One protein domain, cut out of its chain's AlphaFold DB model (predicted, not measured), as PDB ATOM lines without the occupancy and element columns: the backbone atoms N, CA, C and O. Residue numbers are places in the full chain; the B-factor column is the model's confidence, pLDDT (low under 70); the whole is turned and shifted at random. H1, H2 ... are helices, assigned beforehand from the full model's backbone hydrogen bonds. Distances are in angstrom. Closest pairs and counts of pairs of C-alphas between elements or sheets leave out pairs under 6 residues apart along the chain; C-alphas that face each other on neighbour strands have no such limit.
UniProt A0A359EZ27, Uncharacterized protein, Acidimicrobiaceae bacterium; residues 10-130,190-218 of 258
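What this domain is: This is residues 10 to 130 and 190 to 218 of the 258 residues of an uncharacterized protein of Acidimicrobiaceae bacterium (UniProt A0A359EZ27). Three long helices, H2, H3 and H5, pack side by side in a bundle. H1 and H4 cross H3 from two sides, and residues 10 to 15 of H1 stick out. The printed part has 150 residues with five named helices, H1 to H5, and is all helix, compact, with a radius of gyration of the C-alphas of 16.3 A, spanning 53 by 37 by 31 A.

How they stand to each other: Start at H1, residues 10 to 37: its residues 19 to 31 alone touch the hub H3, residues 76 to 104, closest at the C-alphas of Ala 27 and Ala 100, 4.9 A. H2, residues 43 to 68, forms a helical hairpin with H3, at a shallow tilt of 5 degrees. H4, residues 112 to 129, is about perpendicular to H3, at 75 degrees. H5, residues 190 to 215, touches H2, closest at the C-alphas of Gly 66 and Ala 191, 4.0 A. Every O i to N i+4 pair is within hydrogen-bond range in H2, H3 and H5, against 22 of 24 in H1 and 11 of 14 in H4.

Where its parts are: Find C-alpha 10 at (3.703, 16.306, -23.906); H1 runs 40.7 A from there, H2 37.9 A, H3 41.8 A, H4 26.7 A, and H5 37.5 A to C-alpha 215 at (-4.404, 49.557, -33.405).

The domain as a whole: Residues 131 to 189 are not printed; C-alphas 130 and 190 are 21.4 A apart. pLDDT is under 70 in 68 residues, among them 62 to 88.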
ATOM      1  N   ALA A  10       4.150  16.601 -22.545       41.38
ATOM      2  CA  ALA A  10       3.703  16.306 -23.906       41.38
ATOM      3  C   ALA A  10       2.167  16.312 -24.024       41.38
ATOM      4  O   ALA A  10       1.622  16.822 -25.001       41.38
ATOM      5  N   LEU A  11       1.464  15.816 -22.999       41.91
ATOM      6  CA  LEU A  11      -0.001  15.760 -22.963       41.91
ATOM      7  C   LEU A  11      -0.644  17.153 -22.819       41.91
ATOM      8  O   LEU A  11      -1.614  17.468 -23.512       41.91
ATOM      9  N   ALA A  12      -0.086  18.006 -21.954       41.66
ATOM     10  CA  ALA A  12      -0.547  19.383 -21.776       41.66
ATOM     11  C   ALA A  12      -0.344  20.221 -23.053       41.66
ATOM     12  O   ALA A  12      -1.255  20.933 -23.480       41.66
ATOM     13  N   MET A  13       0.808  20.067 -23.715       42.78
ATOM     14  CA  MET A  13       1.112  20.751 -24.977       42.78
ATOM     15  C   MET A  13       0.211  20.274 -26.129       42.78
ATOM     16  O   MET A  13      -0.386  21.106 -26.807       42.78
ATOM     17  N   HIS A  14      -0.015  18.962 -26.286       47.53
ATOM     18  CA  HIS A  14      -0.922  18.423 -27.314       47.53
ATOM     19  C   HIS A  14      -2.393  18.824 -27.114       47.53
ATOM     20  O   HIS A  14      -3.132  18.973 -28.088       47.53
ATOM     21  N   THR A  15      -2.836  19.002 -25.867       47.84
ATOM     22  CA  THR A  15      -4.220  19.405 -25.567       47.84
ATOM     23  C   THR A  15      -4.444  20.879 -25.901       47.84
ATOM     24  O   THR A  15      -5.458  21.218 -26.511       47.84
ATOM     25  N   ILE A  16      -3.475  21.744 -25.590       49.47
ATOM     26  CA  ILE A  16      -3.492  23.166 -25.962       49.47
ATOM     27  C   ILE A  16      -3.376  23.326 -27.482       49.47
ATOM     28  O   ILE A  16      -4.122  24.108 -28.070       49.47
ATOM     29  N   ASP A  17      -2.509  22.556 -28.137       47.12
ATOM     30  CA  ASP A  17      -2.334  22.623 -29.589       47.12
ATOM     31  C   ASP A  17      -3.580  22.113 -30.333       47.12
ATOM     32  O   ASP A  17      -4.044  22.776 -31.258       47.12
ATOM     33  N   ARG A  18      -4.240  21.041 -29.862       46.16
ATOM     34  CA  ARG A  18      -5.556  20.607 -30.383       46.16
ATOM     35  C   ARG A  18      -6.679  21.601 -30.089       46.16
ATOM     36  O   ARG A  18      -7.563  21.779 -30.930       46.16
ATOM     37  N   LEU A  19      -6.670  22.258 -28.931       48.94
ATOM     38  CA  LEU A  19      -7.651  23.291 -28.585       48.94
ATOM     39  C   LEU A  19      -7.500  24.515 -29.489       48.94
ATOM     40  O   LEU A  19      -8.482  24.969 -30.062       48.94
ATOM     41  N   VAL A  20      -6.288  25.019 -29.697       49.16
ATOM     42  CA  VAL A  20      -6.077  26.228 -30.505       49.16
ATOM     43  C   VAL A  20      -6.199  25.932 -32.007       49.16
ATOM     44  O   VAL A  20      -6.771  26.734 -32.749       49.16
ATOM     45  N   GLN A  21      -5.735  24.766 -32.470       54.16
ATOM     46  CA  GLN A  21      -5.822  24.380 -33.881       54.16
ATOM     47  C   GLN A  21      -7.246  23.972 -34.293       54.16
ATOM     48  O   GLN A  21      -7.670  24.341 -35.387       54.16
ATOM     49  N   SER A  22      -8.028  23.312 -33.424       52.66
ATOM     50  CA  SER A  22      -9.432  22.978 -33.745       52.66
ATOM     51  C   SER A  22     -10.388  24.167 -33.621       52.66
ATOM     52  O   SER A  22     -11.400  24.213 -34.319       52.66
ATOM     53  N   ARG A  23     -10.080  25.158 -32.773       65.06
ATOM     54  CA  ARG A  23     -10.997  26.279 -32.504       65.06
ATOM     55  C   ARG A  23     -10.798  27.482 -33.415       65.06
ATOM     56  O   ARG A  23     -11.746  28.237 -33.591       65.06
ATOM     57  N   TYR A  24      -9.645  27.634 -34.072       68.31
ATOM     58  CA  TYR A  24      -9.509  28.658 -35.115       68.31
ATOM     59  C   TYR A  24     -10.495  28.423 -36.269       68.31
ATOM     60  O   TYR A  24     -11.139  29.361 -36.725       68.31
ATOM     61  N   GLY A  25     -10.691  27.162 -36.680       74.06
ATOM     62  CA  GLY A  25     -11.712  26.808 -37.669       74.06
ATOM     63  C   GLY A  25     -13.129  27.186 -37.221       74.06
ATOM     64  O   GLY A  25     -13.888  27.725 -38.019       74.06
ATOM     65  N   ALA A  26     -13.450  26.989 -35.937       78.19
ATOM     66  CA  ALA A  26     -14.733  27.387 -35.350       78.19
ATOM     67  C   ALA A  26     -14.911  28.918 -35.274       78.19
ATOM     68  O   ALA A  26     -15.999  29.437 -35.534       78.19
ATOM     69  N   ALA A  27     -13.839  29.659 -34.979       82.00
ATOM     70  CA  ALA A  27     -13.850  31.119 -35.011       82.00
ATOM     71  C   ALA A  27     -14.095  31.636 -36.440       82.00
ATOM     72  O   ALA A  27     -14.982  32.462 -36.646       82.00
ATOM     73  N   VAL A  28     -13.384  31.089 -37.434       83.81
ATOM     74  CA  VAL A  28     -13.584  31.414 -38.857       83.81
ATOM     75  C   VAL A  28     -15.003  31.079 -39.309       83.81
ATOM     76  O   VAL A  28     -15.644  31.909 -39.952       83.81
ATOM     77  N   SER A  29     -15.520  29.892 -38.970       85.00
ATOM     78  CA  SER A  29     -16.878  29.498 -39.358       85.00
ATOM     79  C   SER A  29     -17.929  30.408 -38.733       85.00
ATOM     80  O   SER A  29     -18.841  30.830 -39.432       85.00
ATOM     81  N   THR A  30     -17.767  30.770 -37.457       86.06
ATOM     82  CA  THR A  30     -18.679  31.689 -36.757       86.06
ATOM     83  C   THR A  30     -18.682  33.074 -37.406       86.06
ATOM     84  O   THR A  30     -19.743  33.658 -37.613       86.06
ATOM     85  N   VAL A  31     -17.506  33.610 -37.747       88.12
ATOM     86  CA  VAL A  31     -17.401  34.920 -38.407       88.12
ATOM     87  C   VAL A  31     -18.028  34.873 -39.798       88.12
ATOM     88  O   VAL A  31     -18.818  35.750 -40.133       88.12
ATOM     89  N   ARG A  32     -17.740  33.825 -40.582       87.31
ATOM     90  CA  ARG A  32     -18.312  33.634 -41.922       87.31
ATOM     91  C   ARG A  32     -19.830  33.485 -41.877       87.31
ATOM     92  O   ARG A  32     -20.517  34.052 -42.719       87.31
ATOM     93  N   GLU A  33     -20.353  32.752 -40.899       88.62
ATOM     94  CA  GLU A  33     -21.790  32.619 -40.678       88.62
ATOM     95  C   GLU A  33     -22.425  33.993 -40.419       88.62
ATOM     96  O   GLU A  33     -23.353  34.376 -41.130       88.62
ATOM     97  N   ILE A  34     -21.877  34.781 -39.488       88.12
ATOM     98  CA  ILE A  34     -22.385  36.129 -39.190       88.12
ATOM     99  C   ILE A  34     -22.280  37.059 -40.408       88.12
ATOM    100  O   ILE A  34     -23.239  37.767 -40.709       88.12
ATOM    101  N   GLN A  35     -21.161  37.034 -41.136       87.81
ATOM    102  CA  GLN A  35     -20.969  37.827 -42.357       87.81
ATOM    103  C   GLN A  35     -21.967  37.438 -43.453       87.81
ATOM    104  O   GLN A  35     -22.524  38.311 -44.111       87.81
ATOM    105  N   SER A  36     -22.251  36.143 -43.615       88.06
ATOM    106  CA  SER A  36     -23.237  35.656 -44.587       88.06
ATOM    107  C   SER A  36     -24.661  36.116 -44.253       88.06
ATOM    108  O   SER A  36     -25.427  36.465 -45.146       88.06
ATOM    109  N   GLN A  37     -24.999  36.189 -42.962       90.12
ATOM    110  CA  GLN A  37     -26.283  36.701 -42.477       90.12
ATOM    111  C   GLN A  37     -26.375  38.235 -42.515       90.12
ATOM    112  O   GLN A  37     -27.479  38.781 -42.529       90.12
ATOM    113  N   ARG A  38     -25.236  38.940 -42.495       87.12
ATOM    114  CA  ARG A  38     -25.143  40.409 -42.476       87.12
ATOM    115  C   ARG A  38     -24.066  40.919 -43.454       87.12
ATOM    116  O   ARG A  38     -23.052  41.449 -43.003       87.12
ATOM    117  N   PRO A  39     -24.286  40.832 -44.780       84.00
ATOM    118  CA  PRO A  39     -23.252  41.157 -45.772       84.00
ATOM    119  C   PRO A  39     -22.812  42.626 -45.775       84.00
ATOM    120  O   PRO A  39     -21.705  42.939 -46.195       84.00
ATOM    121  N   THR A  40     -23.681  43.532 -45.318       84.38
ATOM    122  CA  THR A  40     -23.427  44.980 -45.268       84.38
ATOM    123  C   THR A  40     -22.943  45.463 -43.900       84.38
ATOM    124  O   THR A  40     -22.814  46.669 -43.707       84.38
ATOM    125  N   ALA A  41     -22.744  44.562 -42.931       84.06
ATOM    126  CA  ALA A  41     -22.304  44.949 -41.596       84.06
ATOM    127  C   ALA A  41     -20.817  45.310 -41.591       84.06
ATOM    128  O   ALA A  41     -19.972  44.596 -42.134       84.06
ATOM    129  N   SER A  42     -20.501  46.412 -40.925       85.81
ATOM    130  CA  SER A  42     -19.135  46.837 -40.650       85.81
ATOM    131  C   SER A  42     -18.399  45.837 -39.736       85.81
ATOM    132  O   SER A  42     -19.035  45.116 -38.957       85.81
ATOM    133  N   PRO A  43     -17.051  45.812 -39.754       81.62
ATOM    134  CA  PRO A  43     -16.240  45.014 -38.828       81.62
ATOM    135  C   PRO A  43     -16.633  45.179 -37.354       81.62
ATOM    136  O   PRO A  43     -16.659  44.207 -36.598       81.62
ATOM    137  N   THR A  44     -16.995  46.400 -36.956       83.81
ATOM    138  CA  THR A  44     -17.445  46.728 -35.599       83.81
ATOM    139  C   THR A  44     -18.802  46.102 -35.280       83.81
ATOM    140  O   THR A  44     -18.970  45.516 -34.217       83.81
ATOM    141  N   GLU A  45     -19.762  46.142 -36.203       87.00
ATOM    142  CA  GLU A  45     -21.066  45.493 -36.002       87.00
ATOM    143  C   GLU A  45     -20.931  43.966 -35.930       87.00
ATOM    144  O   GLU A  45     -21.573  43.312 -35.103       87.00
ATOM    145  N   ILE A  46     -20.054  43.380 -36.750       88.50
ATOM    146  CA  ILE A  46     -19.735  41.947 -36.681       88.50
ATOM    147  C   ILE A  46     -19.097  41.619 -35.325       88.50
ATOM    148  O   ILE A  46     -19.471  40.624 -34.695       88.50
ATOM    149  N   SER A  47     -18.173  42.456 -34.839       88.44
ATOM    150  CA  SER A  47     -17.536  42.253 -33.536       88.44
ATOM    151  C   SER A  47     -18.549  42.322 -32.390       88.44
ATOM    152  O   SER A  47     -18.529  41.457 -31.515       88.44
ATOM    153  N   GLU A  48     -19.510  43.244 -32.419       88.81
ATOM    154  CA  GLU A  48     -20.581  43.324 -31.419       88.81
ATOM    155  C   GLU A  48     -21.468  42.070 -31.394       88.81
ATOM    156  O   GLU A  48     -21.808  41.560 -30.316       88.81
ATOM    157  N   LEU A  49     -21.807  41.525 -32.565       91.19
ATOM    158  CA  LEU A  49     -22.571  40.279 -32.670       91.19
ATOM    159  C   LEU A  49     -21.794  39.087 -32.095       91.19
ATOM    160  O   LEU A  49     -22.367  38.276 -31.357       91.19
ATOM    161  N   LEU A  50     -20.488  39.013 -32.360       91.06
ATOM    162  CA  LEU A  50     -19.603  38.008 -31.766       91.06
ATOM    163  C   LEU A  50     -19.561  38.141 -30.242       91.06
ATOM    164  O   LEU A  50     -19.755  37.154 -29.530       91.06
ATOM    165  N   VAL A  51     -19.385  39.359 -29.727       90.06
ATOM    166  CA  VAL A  51     -19.360  39.631 -28.283       90.06
ATOM    167  C   VAL A  51     -20.662  39.194 -27.628       90.06
ATOM    168  O   VAL A  51     -20.629  38.537 -26.586       90.06
ATOM    169  N   LYS A  52     -21.810  39.489 -28.244       90.06
ATOM    170  CA  LYS A  52     -23.121  39.058 -27.747       90.06
ATOM    171  C   LYS A  52     -23.235  37.532 -27.685       90.06
ATOM    172  O   LYS A  52     -23.696  37.005 -26.670       90.06
ATOM    173  N   LYS A  53     -22.798  36.826 -28.734       91.62
ATOM    174  CA  LYS A  53     -22.801  35.354 -28.794       91.62
ATOM    175  C   LYS A  53     -21.925  34.746 -27.697       91.62
ATOM    176  O   LYS A  53     -22.430  33.991 -26.868       91.62
ATOM    177  N   TYR A  54     -20.646  35.117 -27.638       87.12
ATOM    178  CA  TYR A  54     -19.702  34.550 -26.665       87.12
ATOM    179  C   TYR A  54     -20.038  34.926 -25.223       87.12
ATOM    180  O   TYR A  54     -19.901  34.096 -24.330       87.12
ATOM    181  N   SER A  55     -20.558  36.131 -24.989       83.69
ATOM    182  CA  SER A  55     -21.052  36.524 -23.668       83.69
ATOM    183  C   SER A  55     -22.208  35.642 -23.199       83.69
ATOM    184  O   SER A  55     -22.268  35.279 -22.027       83.69
ATOM    185  N   ARG A  56     -23.121  35.265 -24.105       85.75
ATOM    186  CA  ARG A  56     -24.233  34.359 -23.788       85.75
ATOM    187  C   ARG A  56     -23.741  32.946 -23.485       85.75
ATOM    188  O   ARG A  56     -24.224  32.337 -22.536       85.75
ATOM    189  N   GLU A  57     -22.776  32.448 -24.254       85.38
ATOM    190  CA  GLU A  57     -22.142  31.149 -24.000       85.38
ATOM    191  C   GLU A  57     -21.421  31.133 -22.643       85.38
ATOM    192  O   GLU A  57     -21.627  30.219 -21.850       85.38
ATOM    193  N   LEU A  58     -20.648  32.173 -22.325       78.06
ATOM    194  CA  LEU A  58     -19.942  32.308 -21.045       78.06
ATOM    195  C   LEU A  58     -20.888  32.457 -19.850       78.06
ATOM    196  O   LEU A  58     -20.613  31.922 -18.773       78.06
ATOM    197  N   ALA A  59     -22.003  33.163 -20.034       73.81
ATOM    198  CA  ALA A  59     -23.060  33.243 -19.034       73.81
ATOM    199  C   ALA A  59     -23.736  31.878 -18.828       73.81
ATOM    200  O   ALA A  59     -24.044  31.530 -17.694       73.81
ATOM    201  N   ALA A  60     -23.926  31.088 -19.890       79.81
ATOM    202  CA  ALA A  60     -24.471  29.736 -19.786       79.81
ATOM    203  C   ALA A  60     -23.519  28.789 -19.038       79.81
ATOM    204  O   ALA A  60     -23.977  28.064 -18.158       79.81
ATOM    205  N   VAL A  61     -22.209  28.845 -19.318       71.94
ATOM    206  CA  VAL A  61     -21.193  28.086 -18.558       71.94
ATOM    207  C   VAL A  61     -21.275  28.433 -17.065       71.94
ATOM    208  O   VAL A  61     -21.376  27.534 -16.237       71.94
ATOM    209  N   ALA A  62     -21.333  29.724 -16.719       64.19
ATOM    210  CA  ALA A  62     -21.437  30.163 -15.323       64.19
ATOM    211  C   ALA A  62     -22.778  29.821 -14.653       64.19
ATOM    212  O   ALA A  62     -22.825  29.558 -13.454       64.19
ATOM    213  N   ALA A  63     -23.881  29.848 -15.401       67.06
ATOM    214  CA  ALA A  63     -25.191  29.497 -14.868       67.06
ATOM    215  C   ALA A  63     -25.271  28.003 -14.524       67.06
ATOM    216  O   ALA A  63     -25.824  27.643 -13.485       67.06
ATOM    217  N   LEU A  64     -24.684  27.146 -15.367       66.75
ATOM    218  CA  LEU A  64     -24.625  25.703 -15.139       66.75
ATOM    219  C   LEU A  64     -23.795  25.362 -13.895       66.75
ATOM    220  O   LEU A  64     -24.248  24.587 -13.052       66.75
ATOM    221  N   SER A  65     -22.627  25.983 -13.730       63.09
ATOM    222  CA  SER A  65     -21.771  25.711 -12.573       63.09
ATOM    223  C   SER A  65     -22.255  26.359 -11.277       63.09
ATOM    224  O   SER A  65     -22.191  25.742 -10.211       63.09
ATOM    225  N   GLY A  66     -22.838  27.558 -11.360       53.69
ATOM    226  CA  GLY A  66     -23.482  28.224 -10.227       53.69
ATOM    227  C   GLY A  66     -24.727  27.493  -9.712       53.69
ATOM    228  O   GLY A  66     -25.037  27.593  -8.526       53.69
ATOM    229  N   GLY A  67     -25.416  26.731 -10.571       54.38
ATOM    230  CA  GLY A  67     -26.519  25.845 -10.180       54.38
ATOM    231  C   GLY A  67     -26.050  24.574  -9.463       54.38
ATOM    232  O   GLY A  67     -26.673  24.154  -8.492       54.38
ATOM    233  N   ALA A  68     -24.918  23.996  -9.878       52.81
ATOM    234  CA  ALA A  68     -24.349  22.804  -9.241       52.81
ATOM    235  C   ALA A  68     -23.855  23.074  -7.807       52.81
ATOM    236  O   ALA A  68     -24.033  22.238  -6.923       52.81
ATOM    237  N   ALA A  69     -23.304  24.266  -7.550       51.00
ATOM    238  CA  ALA A  69     -22.876  24.694  -6.214       51.00
ATOM    239  C   ALA A  69     -24.042  24.976  -5.239       51.00
ATOM    240  O   ALA A  69     -23.811  25.136  -4.042       51.00
ATOM    241  N   ALA A  70     -25.284  25.043  -5.732       52.78
ATOM    242  CA  ALA A  70     -26.479  25.268  -4.918       52.78
ATOM    243  C   ALA A  70     -27.124  23.965  -4.404       52.78
ATOM    244  O   ALA A  70     -28.109  24.032  -3.671       52.78
ATOM    245  N   VAL A  71     -26.591  22.792  -4.777       52.75
ATOM    246  CA  VAL A  71     -27.094  21.481  -4.339       52.75
ATOM    247  C   VAL A  71     -26.474  21.107  -2.981       52.75
ATOM    248  O   VAL A  71     -25.266  20.859  -2.915       52.75
ATOM    249  N   PRO A  72     -27.261  21.016  -1.890       49.28
ATOM    250  CA  PRO A  72     -26.749  20.553  -0.602       49.28
ATOM    251  C   PRO A  72     -26.234  19.110  -0.714       49.28
ATOM    252  O   PRO A  72     -26.949  18.234  -1.193       49.28
ATOM    253  N   GLY A  73     -25.001  18.849  -0.272       57.81
ATOM    254  CA  GLY A  73     -24.408  17.502  -0.274       57.81
ATOM    255  C   GLY A  73     -23.563  17.144  -1.506       57.81
ATOM    256  O   GLY A  73     -22.955  16.074  -1.525       57.81
ATOM    257  N   ALA A  74     -23.441  18.033  -2.498       58.34
ATOM    258  CA  ALA A  74     -22.406  17.923  -3.527       58.34
ATOM    259  C   ALA A  74     -21.038  18.218  -2.879       58.34
ATOM    260  O   ALA A  74     -20.660  19.371  -2.699       58.34
ATOM    261  N   GLY A  75     -20.330  17.185  -2.419       50.38
ATOM    262  CA  GLY A  75     -19.093  17.341  -1.644       50.38
ATOM    263  C   GLY A  75     -18.000  18.183  -2.328       50.38
ATOM    264  O   GLY A  75     -17.994  18.383  -3.543       50.38
ATOM    265  N   THR A  76     -17.015  18.629  -1.540       56.00
ATOM    266  CA  THR A  76     -15.905  19.508  -1.963       56.00
ATOM    267  C   THR A  76     -15.141  18.992  -3.191       56.00
ATOM    268  O   THR A  76     -14.701  19.788  -4.018       56.00
ATOM    269  N   MET A  77     -15.026  17.670  -3.377       48.59
ATOM    270  CA  MET A  77     -14.364  17.086  -4.555       48.59
ATOM    271  C   MET A  77     -15.112  17.372  -5.867       48.59
ATOM    272  O   MET A  77     -14.476  17.707  -6.867       48.59
ATOM    273  N   THR A  78     -16.446  17.302  -5.866       52.78
ATOM    274  CA  THR A  78     -17.270  17.609  -7.047       52.78
ATOM    275  C   THR A  78     -17.216  19.099  -7.377       52.78
ATOM    276  O   THR A  78     -17.112  19.471  -8.546       52.78
ATOM    277  N   ALA A  79     -17.200  19.960  -6.355       51.41
ATOM    278  CA  ALA A  79     -17.072  21.404  -6.534       51.41
ATOM    279  C   ALA A  79     -15.716  21.797  -7.154       51.41
ATOM    280  O   ALA A  79     -15.675  22.582  -8.102       51.41
ATOM    281  N   VAL A  80     -14.609  21.209  -6.681       47.59
ATOM    282  CA  VAL A  80     -13.256  21.496  -7.197       47.59
ATOM    283  C   VAL A  80     -13.077  21.002  -8.637       47.59
ATOM    284  O   VAL A  80     -12.530  21.729  -9.467       47.59
ATOM    285  N   ALA A  81     -13.566  19.801  -8.964       52.94
ATOM    286  CA  ALA A  81     -13.492  19.269 -10.327       52.94
ATOM    287  C   ALA A  81     -14.289  20.126 -11.329       52.94
ATOM    288  O   ALA A  81     -13.798  20.428 -12.419       52.94
ATOM    289  N   THR A  82     -15.486  20.571 -10.934       55.22
ATOM    290  CA  THR A  82     -16.351  21.423 -11.767       55.22
ATOM    291  C   THR A  82     -15.707  22.791 -12.011       55.22
ATOM    292  O   THR A  82     -15.607  23.224 -13.157       55.22
ATOM    293  N   ALA A  83     -15.130  23.408 -10.973       56.91
ATOM    294  CA  ALA A  83     -14.438  24.693 -11.096       56.91
ATOM    295  C   ALA A  83     -13.243  24.653 -12.073       56.91
ATOM    296  O   ALA A  83     -13.004  25.614 -12.810       56.91
ATOM    297  N   GLY A  84     -12.496  23.542 -12.111       55.31
ATOM    298  CA  GLY A  84     -11.394  23.354 -13.060       55.31
ATOM    299  C   GLY A  84     -11.861  23.253 -14.518       55.31
ATOM    300  O   GLY A  84     -11.272  23.878 -15.404       55.31
ATOM    301  N   ALA A  85     -12.942  22.506 -14.768       60.09
ATOM    302  CA  ALA A  85     -13.535  22.381 -16.099       60.09
ATOM    303  C   ALA A  85     -14.101  23.721 -16.600       60.09
ATOM    304  O   ALA A  85     -13.875  24.100 -17.752       60.09
ATOM    305  N   ASP A  86     -14.756  24.476 -15.720       64.19
ATOM    306  CA  ASP A  86     -15.323  25.787 -16.047       64.19
ATOM    307  C   ASP A  86     -14.259  26.798 -16.455       64.19
ATOM    308  O   ASP A  86     -14.452  27.560 -17.409       64.19
ATOM    309  N   LEU A  87     -13.121  26.803 -15.755       64.88
ATOM    310  CA  LEU A  87     -12.012  27.690 -16.080       64.88
ATOM    311  C   LEU A  87     -11.451  27.374 -17.470       64.88
ATOM    312  O   LEU A  87     -11.257  28.285 -18.278       64.88
ATOM    313  N   ALA A  88     -11.243  26.093 -17.781       67.94
ATOM    314  CA  ALA A  88     -10.748  25.673 -19.090       67.94
ATOM    315  C   ALA A  88     -11.721  26.047 -20.223       67.94
ATOM    316  O   ALA A  88     -11.298  26.569 -21.261       67.94
ATOM    317  N   LEU A  89     -13.027  25.842 -20.017       73.19
ATOM    318  CA  LEU A  89     -14.066  26.232 -20.974       73.19
ATOM    319  C   LEU A  89     -14.131  27.750 -21.155       73.19
ATOM    320  O   LEU A  89     -14.176  28.233 -22.287       73.19
ATOM    321  N   THR A  90     -14.064  28.503 -20.058       74.00
ATOM    322  CA  THR A  90     -14.074  29.970 -20.067       74.00
ATOM    323  C   THR A  90     -12.878  30.522 -20.838       74.00
ATOM    324  O   THR A  90     -13.054  31.337 -21.743       74.00
ATOM    325  N   LEU A  91     -11.665  30.041 -20.549       74.69
ATOM    326  CA  LEU A  91     -10.447  30.457 -21.253       74.69
ATOM    327  C   LEU A  91     -10.497  30.097 -22.739       74.69
ATOM    328  O   LEU A  91     -10.126  30.914 -23.582       74.69
ATOM    329  N   THR A  92     -11.011  28.910 -23.065       78.94
ATOM    330  CA  THR A  92     -11.207  28.483 -24.456       78.94
ATOM    331  C   THR A  92     -12.141  29.444 -25.189       78.94
ATOM    332  O   THR A  92     -11.818  29.894 -26.286       78.94
ATOM    333  N   LYS A  93     -13.271  29.810 -24.573       85.06
ATOM    334  CA  LYS A  93     -14.262  30.713 -25.171       85.06
ATOM    335  C   LYS A  93     -13.783  32.151 -25.293       85.06
ATOM    336  O   LYS A  93     -14.064  32.793 -26.301       85.06
ATOM    337  N   LEU A  94     -13.012  32.641 -24.328       83.19
ATOM    338  CA  LEU A  94     -12.366  33.948 -24.436       83.19
ATOM    339  C   LEU A  94     -11.326  33.965 -25.563       83.19
ATOM    340  O   LEU A  94     -11.310  34.908 -26.348       83.19
ATOM    341  N   GLY A  95     -10.511  32.915 -25.696       84.88
ATOM    342  CA  GLY A  95      -9.566  32.784 -26.808       84.88
ATOM    343  C   GLY A  95     -10.266  32.738 -28.170       84.88
ATOM    344  O   GLY A  95      -9.868  33.452 -29.088       84.88
ATOM    345  N   GLU A  96     -11.346  31.962 -28.285       87.19
ATOM    346  CA  GLU A  96     -12.178  31.884 -29.496       87.19
ATOM    347  C   GLU A  96     -12.771  33.257 -29.861       87.19
ATOM    348  O   GLU A  96     -12.706  33.670 -31.018       87.19
ATOM    349  N   MET A  97     -13.267  34.001 -28.867       90.19
ATOM    350  CA  MET A  97     -13.790  35.357 -29.044       90.19
ATOM    351  C   MET A  97     -12.718  36.335 -29.534       90.19
ATOM    352  O   MET A  97     -12.982  37.100 -30.458       90.19
ATOM    353  N   VAL A  98     -11.513  36.312 -28.955       89.94
ATOM    354  CA  VAL A  98     -10.407  37.182 -29.392       89.94
ATOM    355  C   VAL A  98     -10.037  36.902 -30.847       89.94
ATOM    356  O   VAL A  98      -9.935  37.836 -31.638       89.94
ATOM    357  N   LEU A  99      -9.884  35.628 -31.214       89.44
ATOM    358  CA  LEU A  99      -9.570  35.239 -32.590       89.44
ATOM    359  C   LEU A  99     -10.682  35.649 -33.560       89.44
ATOM    360  O   LEU A  99     -10.392  36.170 -34.632       89.44
ATOM    361  N   ALA A 100     -11.947  35.457 -33.178       90.19
ATOM    362  CA  ALA A 100     -13.087  35.842 -34.003       90.19
ATOM    363  C   ALA A 100     -13.167  37.362 -34.216       90.19
ATOM    364  O   ALA A 100     -13.445  37.800 -35.330       90.19
ATOM    365  N   ILE A 101     -12.887  38.167 -33.183       91.00
ATOM    366  CA  ILE A 101     -12.806  39.629 -33.314       91.00
ATOM    367  C   ILE A 101     -11.648  40.010 -34.247       91.00
ATOM    368  O   ILE A 101     -11.848  40.844 -35.123       91.00
ATOM    369  N   GLY A 102     -10.483  39.366 -34.132       88.31
ATOM    370  CA  GLY A 102      -9.369  39.583 -35.062       88.31
ATOM    371  C   GLY A 102      -9.767  39.331 -36.517       88.31
ATOM    372  O   GLY A 102      -9.595  40.205 -37.361       88.31
ATOM    373  N   ILE A 103     -10.408  38.190 -36.790       88.00
ATOM    374  CA  ILE A 103     -10.895  37.843 -38.136       88.00
ATOM    375  C   ILE A 103     -11.947  38.852 -38.624       88.00
ATOM    376  O   ILE A 103     -11.924  39.231 -39.792       88.00
ATOM    377  N   ALA A 104     -12.847  39.322 -37.754       88.81
ATOM    378  CA  ALA A 104     -13.835  40.347 -38.106       88.81
ATOM    379  C   ALA A 104     -13.182  41.680 -38.508       88.81
ATOM    380  O   ALA A 104     -13.680  42.353 -39.405       88.81
ATOM    381  N   HIS A 105     -12.045  42.021 -37.893       85.19
ATOM    382  CA  HIS A 105     -11.195  43.164 -38.255       85.19
ATOM    383  C   HIS A 105     -10.274  42.891 -39.460       85.19
ATOM    384  O   HIS A 105      -9.453  43.735 -39.793       85.19
ATOM    385  N   GLY A 106     -10.402  41.742 -40.132       83.50
ATOM    386  CA  GLY A 106      -9.611  41.389 -41.317       83.50
ATOM    387  C   GLY A 106      -8.288  40.680 -41.022       83.50
ATOM    388  O   GLY A 106      -7.541  40.382 -41.947       83.50
ATOM    389  N   HIS A 107      -8.004  40.356 -39.759       82.75
ATOM    390  CA  HIS A 107      -6.760  39.704 -39.356       82.75
ATOM    391  C   HIS A 107      -6.890  38.180 -39.376       82.75
ATOM    392  O   HIS A 107      -7.548  37.577 -38.520       82.75
ATOM    393  N   THR A 108      -6.218  37.524 -40.322       76.69
ATOM    394  CA  THR A 108      -6.141  36.059 -40.391       76.69
ATOM    395  C   THR A 108      -4.774  35.556 -39.943       76.69
ATOM    396  O   THR A 108      -3.805  35.659 -40.679       76.69
ATOM    397  N   ALA A 109      -4.689  34.970 -38.745       68.38
ATOM    398  CA  ALA A 109      -3.425  34.426 -38.253       68.38
ATOM    399  C   ALA A 109      -2.998  33.168 -39.027       68.38
ATOM    400  O   ALA A 109      -3.701  32.138 -39.023       68.38
ATOM    401  N   HIS A 110      -1.802  33.225 -39.605       64.62
ATOM    402  CA  HIS A 110      -1.221  32.170 -40.430       64.62
ATOM    403  C   HIS A 110      -0.595  31.059 -39.583       64.62
ATOM    404  O   HIS A 110      -0.659  29.887 -39.957       64.62
ATOM    405  N   SER A 111      -0.052  31.400 -38.408       68.69
ATOM    406  CA  SER A 111       0.626  30.436 -37.535       68.69
ATOM    407  C   SER A 111      -0.064  30.238 -36.182       68.69
ATOM    408  O   SER A 111      -0.780  31.095 -35.661       68.69
ATOM    409  N   LEU A 112       0.186  29.081 -35.565       67.88
ATOM    410  CA  LEU A 112      -0.249  28.805 -34.196       67.88
ATOM    411  C   LEU A 112       0.390  29.770 -33.184       67.88
ATOM    412  O   LEU A 112      -0.264  30.175 -32.223       67.88
ATOM    413  N   ALA A 113       1.654  30.137 -33.403       62.47
ATOM    414  CA  ALA A 113       2.382  31.078 -32.558       62.47
ATOM    415  C   ALA A 113       1.729  32.467 -32.577       62.47
ATOM    416  O   ALA A 113       1.536  33.071 -31.525       62.47
ATOM    417  N   GLU A 114       1.297  32.922 -33.750       62.88
ATOM    418  CA  GLU A 114       0.611  34.200 -33.939       62.88
ATOM    419  C   GLU A 114      -0.761  34.231 -33.256       62.88
ATOM    420  O   GLU A 114      -1.061  35.154 -32.500       62.88
ATOM    421  N   ARG A 115      -1.562  33.166 -33.402       75.62
ATOM    422  CA  ARG A 115      -2.845  33.024 -32.684       75.62
ATOM    423  C   ARG A 115      -2.655  33.099 -31.172       75.62
ATOM    424  O   ARG A 115      -3.405  33.788 -30.481       75.62
ATOM    425  N   LYS A 116      -1.647  32.385 -30.656       66.62
ATOM    426  CA  LYS A 116      -1.294  32.395 -29.229       66.62
ATOM    427  C   LYS A 116      -0.852  33.790 -28.784       66.62
ATOM    428  O   LYS A 116      -1.287  34.241 -27.727       66.62
ATOM    429  N   ALA A 117      -0.051  34.477 -29.596       70.31
ATOM    430  CA  ALA A 117       0.394  35.836 -29.323       70.31
ATOM    431  C   ALA A 117      -0.785  36.814 -29.250       70.31
ATOM    432  O   ALA A 117      -0.888  37.545 -28.272       70.31
ATOM    433  N   TRP A 118      -1.725  36.785 -30.201       78.44
ATOM    434  CA  TRP A 118      -2.909  37.657 -30.173       78.44
ATOM    435  C   TRP A 118      -3.751  37.456 -28.917       78.44
ATOM    436  O   TRP A 118      -4.077  38.419 -28.223       78.44
ATOM    437  N   VAL A 119      -4.067  36.200 -28.590       79.25
ATOM    438  CA  VAL A 119      -4.849  35.874 -27.392       79.25
ATOM    439  C   VAL A 119      -4.125  36.355 -26.137       79.25
ATOM    440  O   VAL A 119      -4.737  37.007 -25.290       79.25
ATOM    441  N   LEU A 120      -2.822  36.097 -26.022       73.06
ATOM    442  CA  LEU A 120      -2.049  36.498 -24.850       73.06
ATOM    443  C   LEU A 120      -1.929  38.025 -24.723       73.06
ATOM    444  O   LEU A 120      -2.074  38.552 -23.616       73.06
ATOM    445  N   SER A 121      -1.724  38.734 -25.832       74.38
ATOM    446  CA  SER A 121      -1.646  40.198 -25.873       74.38
ATOM    447  C   SER A 121      -2.959  40.835 -25.436       74.38
ATOM    448  O   SER A 121      -2.978  41.673 -24.532       74.38
ATOM    449  N   VAL A 122      -4.082  40.382 -25.997       77.31
ATOM    450  CA  VAL A 122      -5.406  40.917 -25.661       77.31
ATOM    451  C   VAL A 122      -5.782  40.617 -24.213       77.31
ATOM    452  O   VAL A 122      -6.247  41.515 -23.509       77.31
ATOM    453  N   LEU A 123      -5.540  39.394 -23.732       76.25
ATOM    454  CA  LEU A 123      -5.805  39.037 -22.335       76.25
ATOM    455  C   LEU A 123      -4.913  39.811 -21.353       76.25
ATOM    456  O   LEU A 123      -5.318  40.063 -20.216       76.25
ATOM    457  N   SER A 124      -3.707  40.198 -21.769       69.75
ATOM    458  CA  SER A 124      -2.834  41.068 -20.975       69.75
ATOM    459  C   SER A 124      -3.366  42.499 -20.940       69.75
ATOM    460  O   SER A 124      -3.403  43.111 -19.873       69.75
ATOM    461  N   MET A 125      -3.876  43.007 -22.062       68.31
ATOM    462  CA  MET A 125      -4.445  44.352 -22.148       68.31
ATOM    463  C   MET A 125      -5.789  44.479 -21.416       68.31
ATOM    464  O   MET A 125      -6.052  45.487 -20.761       68.31
ATOM    465  N   SER A 126      -6.620  43.431 -21.425       68.88
ATOM    466  CA  SER A 126      -7.893  43.426 -20.694       68.88
ATOM    467  C   SER A 126      -7.718  43.487 -19.173       68.88
ATOM    468  O   SER A 126      -8.626  43.934 -18.474       68.88
ATOM    469  N   LYS A 127      -6.552  43.083 -18.646       56.31
ATOM    470  CA  LYS A 127      -6.227  43.179 -17.211       56.31
ATOM    471  C   LYS A 127      -6.010  44.624 -16.742       56.31
ATOM    472  O   LYS A 127      -6.220  44.896 -15.566       56.31
ATOM    473  N   GLY A 128      -5.683  45.554 -17.644       43.59
ATOM    474  CA  GLY A 128      -5.603  46.991 -17.342       43.59
ATOM    475  C   GLY A 128      -6.967  47.683 -17.210       43.59
ATOM    476  O   GLY A 128      -7.049  48.774 -16.656       43.59
ATOM    477  N   ALA A 129      -8.052  47.048 -17.670       35.34
ATOM    478  CA  ALA A 129      -9.410  47.596 -17.620       35.34
ATOM    479  C   ALA A 129     -10.206  47.178 -16.365       35.34
ATOM    480  O   ALA A 129     -11.371  47.551 -16.227       35.34
ATOM    481  N   VAL A 130      -9.589  46.422 -15.450       35.75
ATOM    482  CA  VAL A 130     -10.168  46.031 -14.158       35.75
ATOM    483  C   VAL A 130      -9.217  46.482 -13.047       35.75
ATOM    484  O   VAL A 130      -8.494  45.691 -12.445       35.75
ATOM    485  N   GLY A 190     -26.104  32.275  -6.774       50.03
ATOM    486  CA  GLY A 190     -24.768  31.989  -7.319       50.03
ATOM    487  C   GLY A 190     -24.717  31.989  -8.849       50.03
ATOM    488  O   GLY A 190     -23.805  32.572  -9.433       50.03
ATOM    489  N   ALA A 191     -25.738  31.426  -9.504       56.34
ATOM    490  CA  ALA A 191     -25.851  31.417 -10.964       56.34
ATOM    491  C   ALA A 191     -26.010  32.835 -11.542       56.34
ATOM    492  O   ALA A 191     -25.372  33.170 -12.540       56.34
ATOM    493  N   GLY A 192     -26.805  33.693 -10.890       50.91
ATOM    494  CA  GLY A 192     -26.981  35.087 -11.307       50.91
ATOM    495  C   GLY A 192     -25.703  35.918 -11.160       50.91
ATOM    496  O   GLY A 192     -25.309  36.620 -12.091       50.91
ATOM    497  N   VAL A 193     -25.017  35.806 -10.019       54.78
ATOM    498  CA  VAL A 193     -23.764  36.538  -9.759       54.78
ATOM    499  C   VAL A 193     -22.637  36.061 -10.683       54.78
ATOM    500  O   VAL A 193     -21.937  36.892 -11.263       54.78
ATOM    501  N   GLY A 194     -22.495  34.747 -10.885       56.78
ATOM    502  CA  GLY A 194     -21.506  34.173 -11.801       56.78
ATOM    503  C   GLY A 194     -21.742  34.578 -13.259       56.78
ATOM    504  O   GLY A 194     -20.804  34.982 -13.950       56.78
ATOM    505  N   ALA A 195     -22.998  34.556 -13.718       61.12
ATOM    506  CA  ALA A 195     -23.353  34.972 -15.074       61.12
ATOM    507  C   ALA A 195     -23.050  36.459 -15.329       61.12
ATOM    508  O   ALA A 195     -22.500  36.804 -16.379       61.12
ATOM    509  N   VAL A 196     -23.352  37.338 -14.366       62.97
ATOM    510  CA  VAL A 196     -23.017  38.770 -14.462       62.97
ATOM    511  C   VAL A 196     -21.501  38.982 -14.452       62.97
ATOM    512  O   VAL A 196     -20.993  39.747 -15.272       62.97
ATOM    513  N   GLY A 197     -20.764  38.281 -13.584       63.78
ATOM    514  CA  GLY A 197     -19.301  38.352 -13.538       63.78
ATOM    515  C   GLY A 197     -18.653  37.968 -14.872       63.78
ATOM    516  O   GLY A 197     -17.851  38.730 -15.417       63.78
ATOM    517  N   ASN A 198     -19.069  36.843 -15.456       64.69
ATOM    518  CA  ASN A 198     -18.561  36.390 -16.752       64.69
ATOM    519  C   ASN A 198     -18.920  37.342 -17.898       64.69
ATOM    520  O   ASN A 198     -18.102  37.553 -18.794       64.69
ATOM    521  N   LEU A 199     -20.100  37.966 -17.858       68.50
ATOM    522  CA  LEU A 199     -20.486  38.982 -18.837       68.50
ATOM    523  C   LEU A 199     -19.565  40.209 -18.779       68.50
ATOM    524  O   LEU A 199     -19.192  40.752 -19.819       68.50
ATOM    525  N   LEU A 200     -19.183  40.652 -17.579       70.31
ATOM    526  CA  LEU A 200     -18.262  41.779 -17.409       70.31
ATOM    527  C   LEU A 200     -16.854  41.439 -17.907       70.31
ATOM    528  O   LEU A 200     -16.253  42.245 -18.620       70.31
ATOM    529  N   ILE A 201     -16.359  40.236 -17.601       71.62
ATOM    530  CA  ILE A 201     -15.070  39.743 -18.110       71.62
ATOM    531  C   ILE A 201     -15.090  39.695 -19.642       71.62
ATOM    532  O   ILE A 201     -14.187  40.233 -20.284       71.62
ATOM    533  N   ALA A 202     -16.141  39.121 -20.235       75.94
ATOM    534  CA  ALA A 202     -16.293  39.039 -21.685       75.94
ATOM    535  C   ALA A 202     -16.276  40.429 -22.336       75.94
ATOM    536  O   ALA A 202     -15.550  40.649 -23.303       75.94
ATOM    537  N   LYS A 203     -17.004  41.396 -21.764       81.38
ATOM    538  CA  LYS A 203     -17.008  42.790 -22.238       81.38
ATOM    539  C   LYS A 203     -15.636  43.458 -22.127       81.38
ATOM    540  O   LYS A 203     -15.237  44.167 -23.049       81.38
ATOM    541  N   GLY A 204     -14.905  43.232 -21.035       78.12
ATOM    542  CA  GLY A 204     -13.552  43.768 -20.852       78.12
ATOM    543  C   GLY A 204     -12.562  43.216 -21.881       78.12
ATOM    544  O   GLY A 204     -11.841  43.981 -22.522       78.12
ATOM    545  N   VAL A 205     -12.584  41.900 -22.101       81.50
ATOM    546  CA  VAL A 205     -11.761  41.233 -23.124       81.50
ATOM    547  C   VAL A 205     -12.149  41.689 -24.526       81.50
ATOM    548  O   VAL A 205     -11.275  41.976 -25.333       81.50
ATOM    549  N   ALA A 206     -13.442  41.827 -24.814       85.62
ATOM    550  CA  ALA A 206     -13.933  42.323 -26.093       85.62
ATOM    551  C   ALA A 206     -13.488  43.758 -26.387       85.62
ATOM    552  O   ALA A 206     -13.078  44.065 -27.507       85.62
ATOM    553  N   LYS A 207     -13.547  44.640 -25.383       84.12
ATOM    554  CA  LYS A 207     -13.055  46.016 -25.503       84.12
ATOM    555  C   LYS A 207     -11.562  46.023 -25.821       84.12
ATOM    556  O   LYS A 207     -11.149  46.709 -26.750       84.12
ATOM    557  N   ALA A 208     -10.780  45.219 -25.101       81.06
ATOM    558  CA  ALA A 208      -9.355  45.080 -25.365       81.06
ATOM    559  C   ALA A 208      -9.087  44.497 -26.764       81.06
ATOM    560  O   ALA A 208      -8.260  45.021 -27.496       81.06
ATOM    561  N   ALA A 209      -9.821  43.469 -27.192       84.81
ATOM    562  CA  ALA A 209      -9.666  42.885 -28.521       84.81
ATOM    563  C   ALA A 209      -9.913  43.927 -29.621       84.81
ATOM    564  O   ALA A 209      -9.073  44.102 -30.498       84.81
ATOM    565  N   ASN A 210     -11.022  44.667 -29.541       85.88
ATOM    566  CA  ASN A 210     -11.333  45.714 -30.515       85.88
ATOM    567  C   ASN A 210     -10.260  46.812 -30.541       85.88
ATOM    568  O   ASN A 210      -9.870  47.244 -31.617       85.88
ATOM    569  N   GLN A 211      -9.748  47.233 -29.379       83.50
ATOM    570  CA  GLN A 211      -8.658  48.212 -29.305       83.50
ATOM    571  C   GLN A 211      -7.352  47.681 -29.908       83.50
ATOM    572  O   GLN A 211      -6.672  48.403 -30.629       83.50
ATOM    573  N   PHE A 212      -7.016  46.420 -29.631       82.88
ATOM    574  CA  PHE A 212      -5.802  45.780 -30.128       82.88
ATOM    575  C   PHE A 212      -5.833  45.666 -31.654       82.88
ATOM    576  O   PHE A 212      -4.913  46.128 -32.320       82.88
ATOM    577  N   PHE A 213      -6.916  45.116 -32.210       83.88
ATOM    578  CA  PHE A 213      -7.031  44.883 -33.649       83.88
ATOM    579  C   PHE A 213      -7.251  46.163 -34.462       83.88
ATOM    580  O   PHE A 213      -6.749  46.254 -35.578       83.88
ATOM    581  N   ALA A 214      -7.903  47.179 -33.888       82.44
ATOM    582  CA  ALA A 214      -7.961  48.504 -34.503       82.44
ATOM    583  C   ALA A 214      -6.583  49.197 -34.529       82.44
ATOM    584  O   ALA A 214      -6.303  49.969 -35.442       82.44
ATOM    585  N   GLY A 215      -5.722  48.930 -33.538       75.81
ATOM    586  CA  GLY A 215      -4.404  49.557 -33.405       75.81
ATOM    587  C   GLY A 215      -3.312  48.975 -34.308       75.81
ATOM    588  O   GLY A 215      -2.385  49.695 -34.663       75.81
ATOM    589  N   ILE A 216      -3.413  47.702 -34.704       72.38
ATOM    590  CA  ILE A 216      -2.405  47.033 -35.552       72.38
ATOM    591  C   ILE A 216      -2.621  47.241 -37.069       72.38
ATOM    592  O   ILE A 216      -1.897  46.652 -37.866       72.38
ATOM    593  N   GLY A 217      -3.563  48.109 -37.469       55.12
ATOM    594  CA  GLY A 217      -3.882  48.425 -38.872       55.12
ATOM    595  C   GLY A 217      -4.719  47.344 -39.569       55.12
ATOM    596  O   GLY A 217      -4.781  46.218 -39.106       55.12
ATOM    597  N   TYR A 218      -5.405  47.677 -40.665       49.62
ATOM    598  CA  TYR A 218      -6.135  46.729 -41.522       49.62
ATOM    599  C   TYR A 218      -5.267  46.423 -42.749       49.62
ATOM    600  O   TYR A 218      -4.920  47.362 -43.466       49.62
TER     601      TYR A 218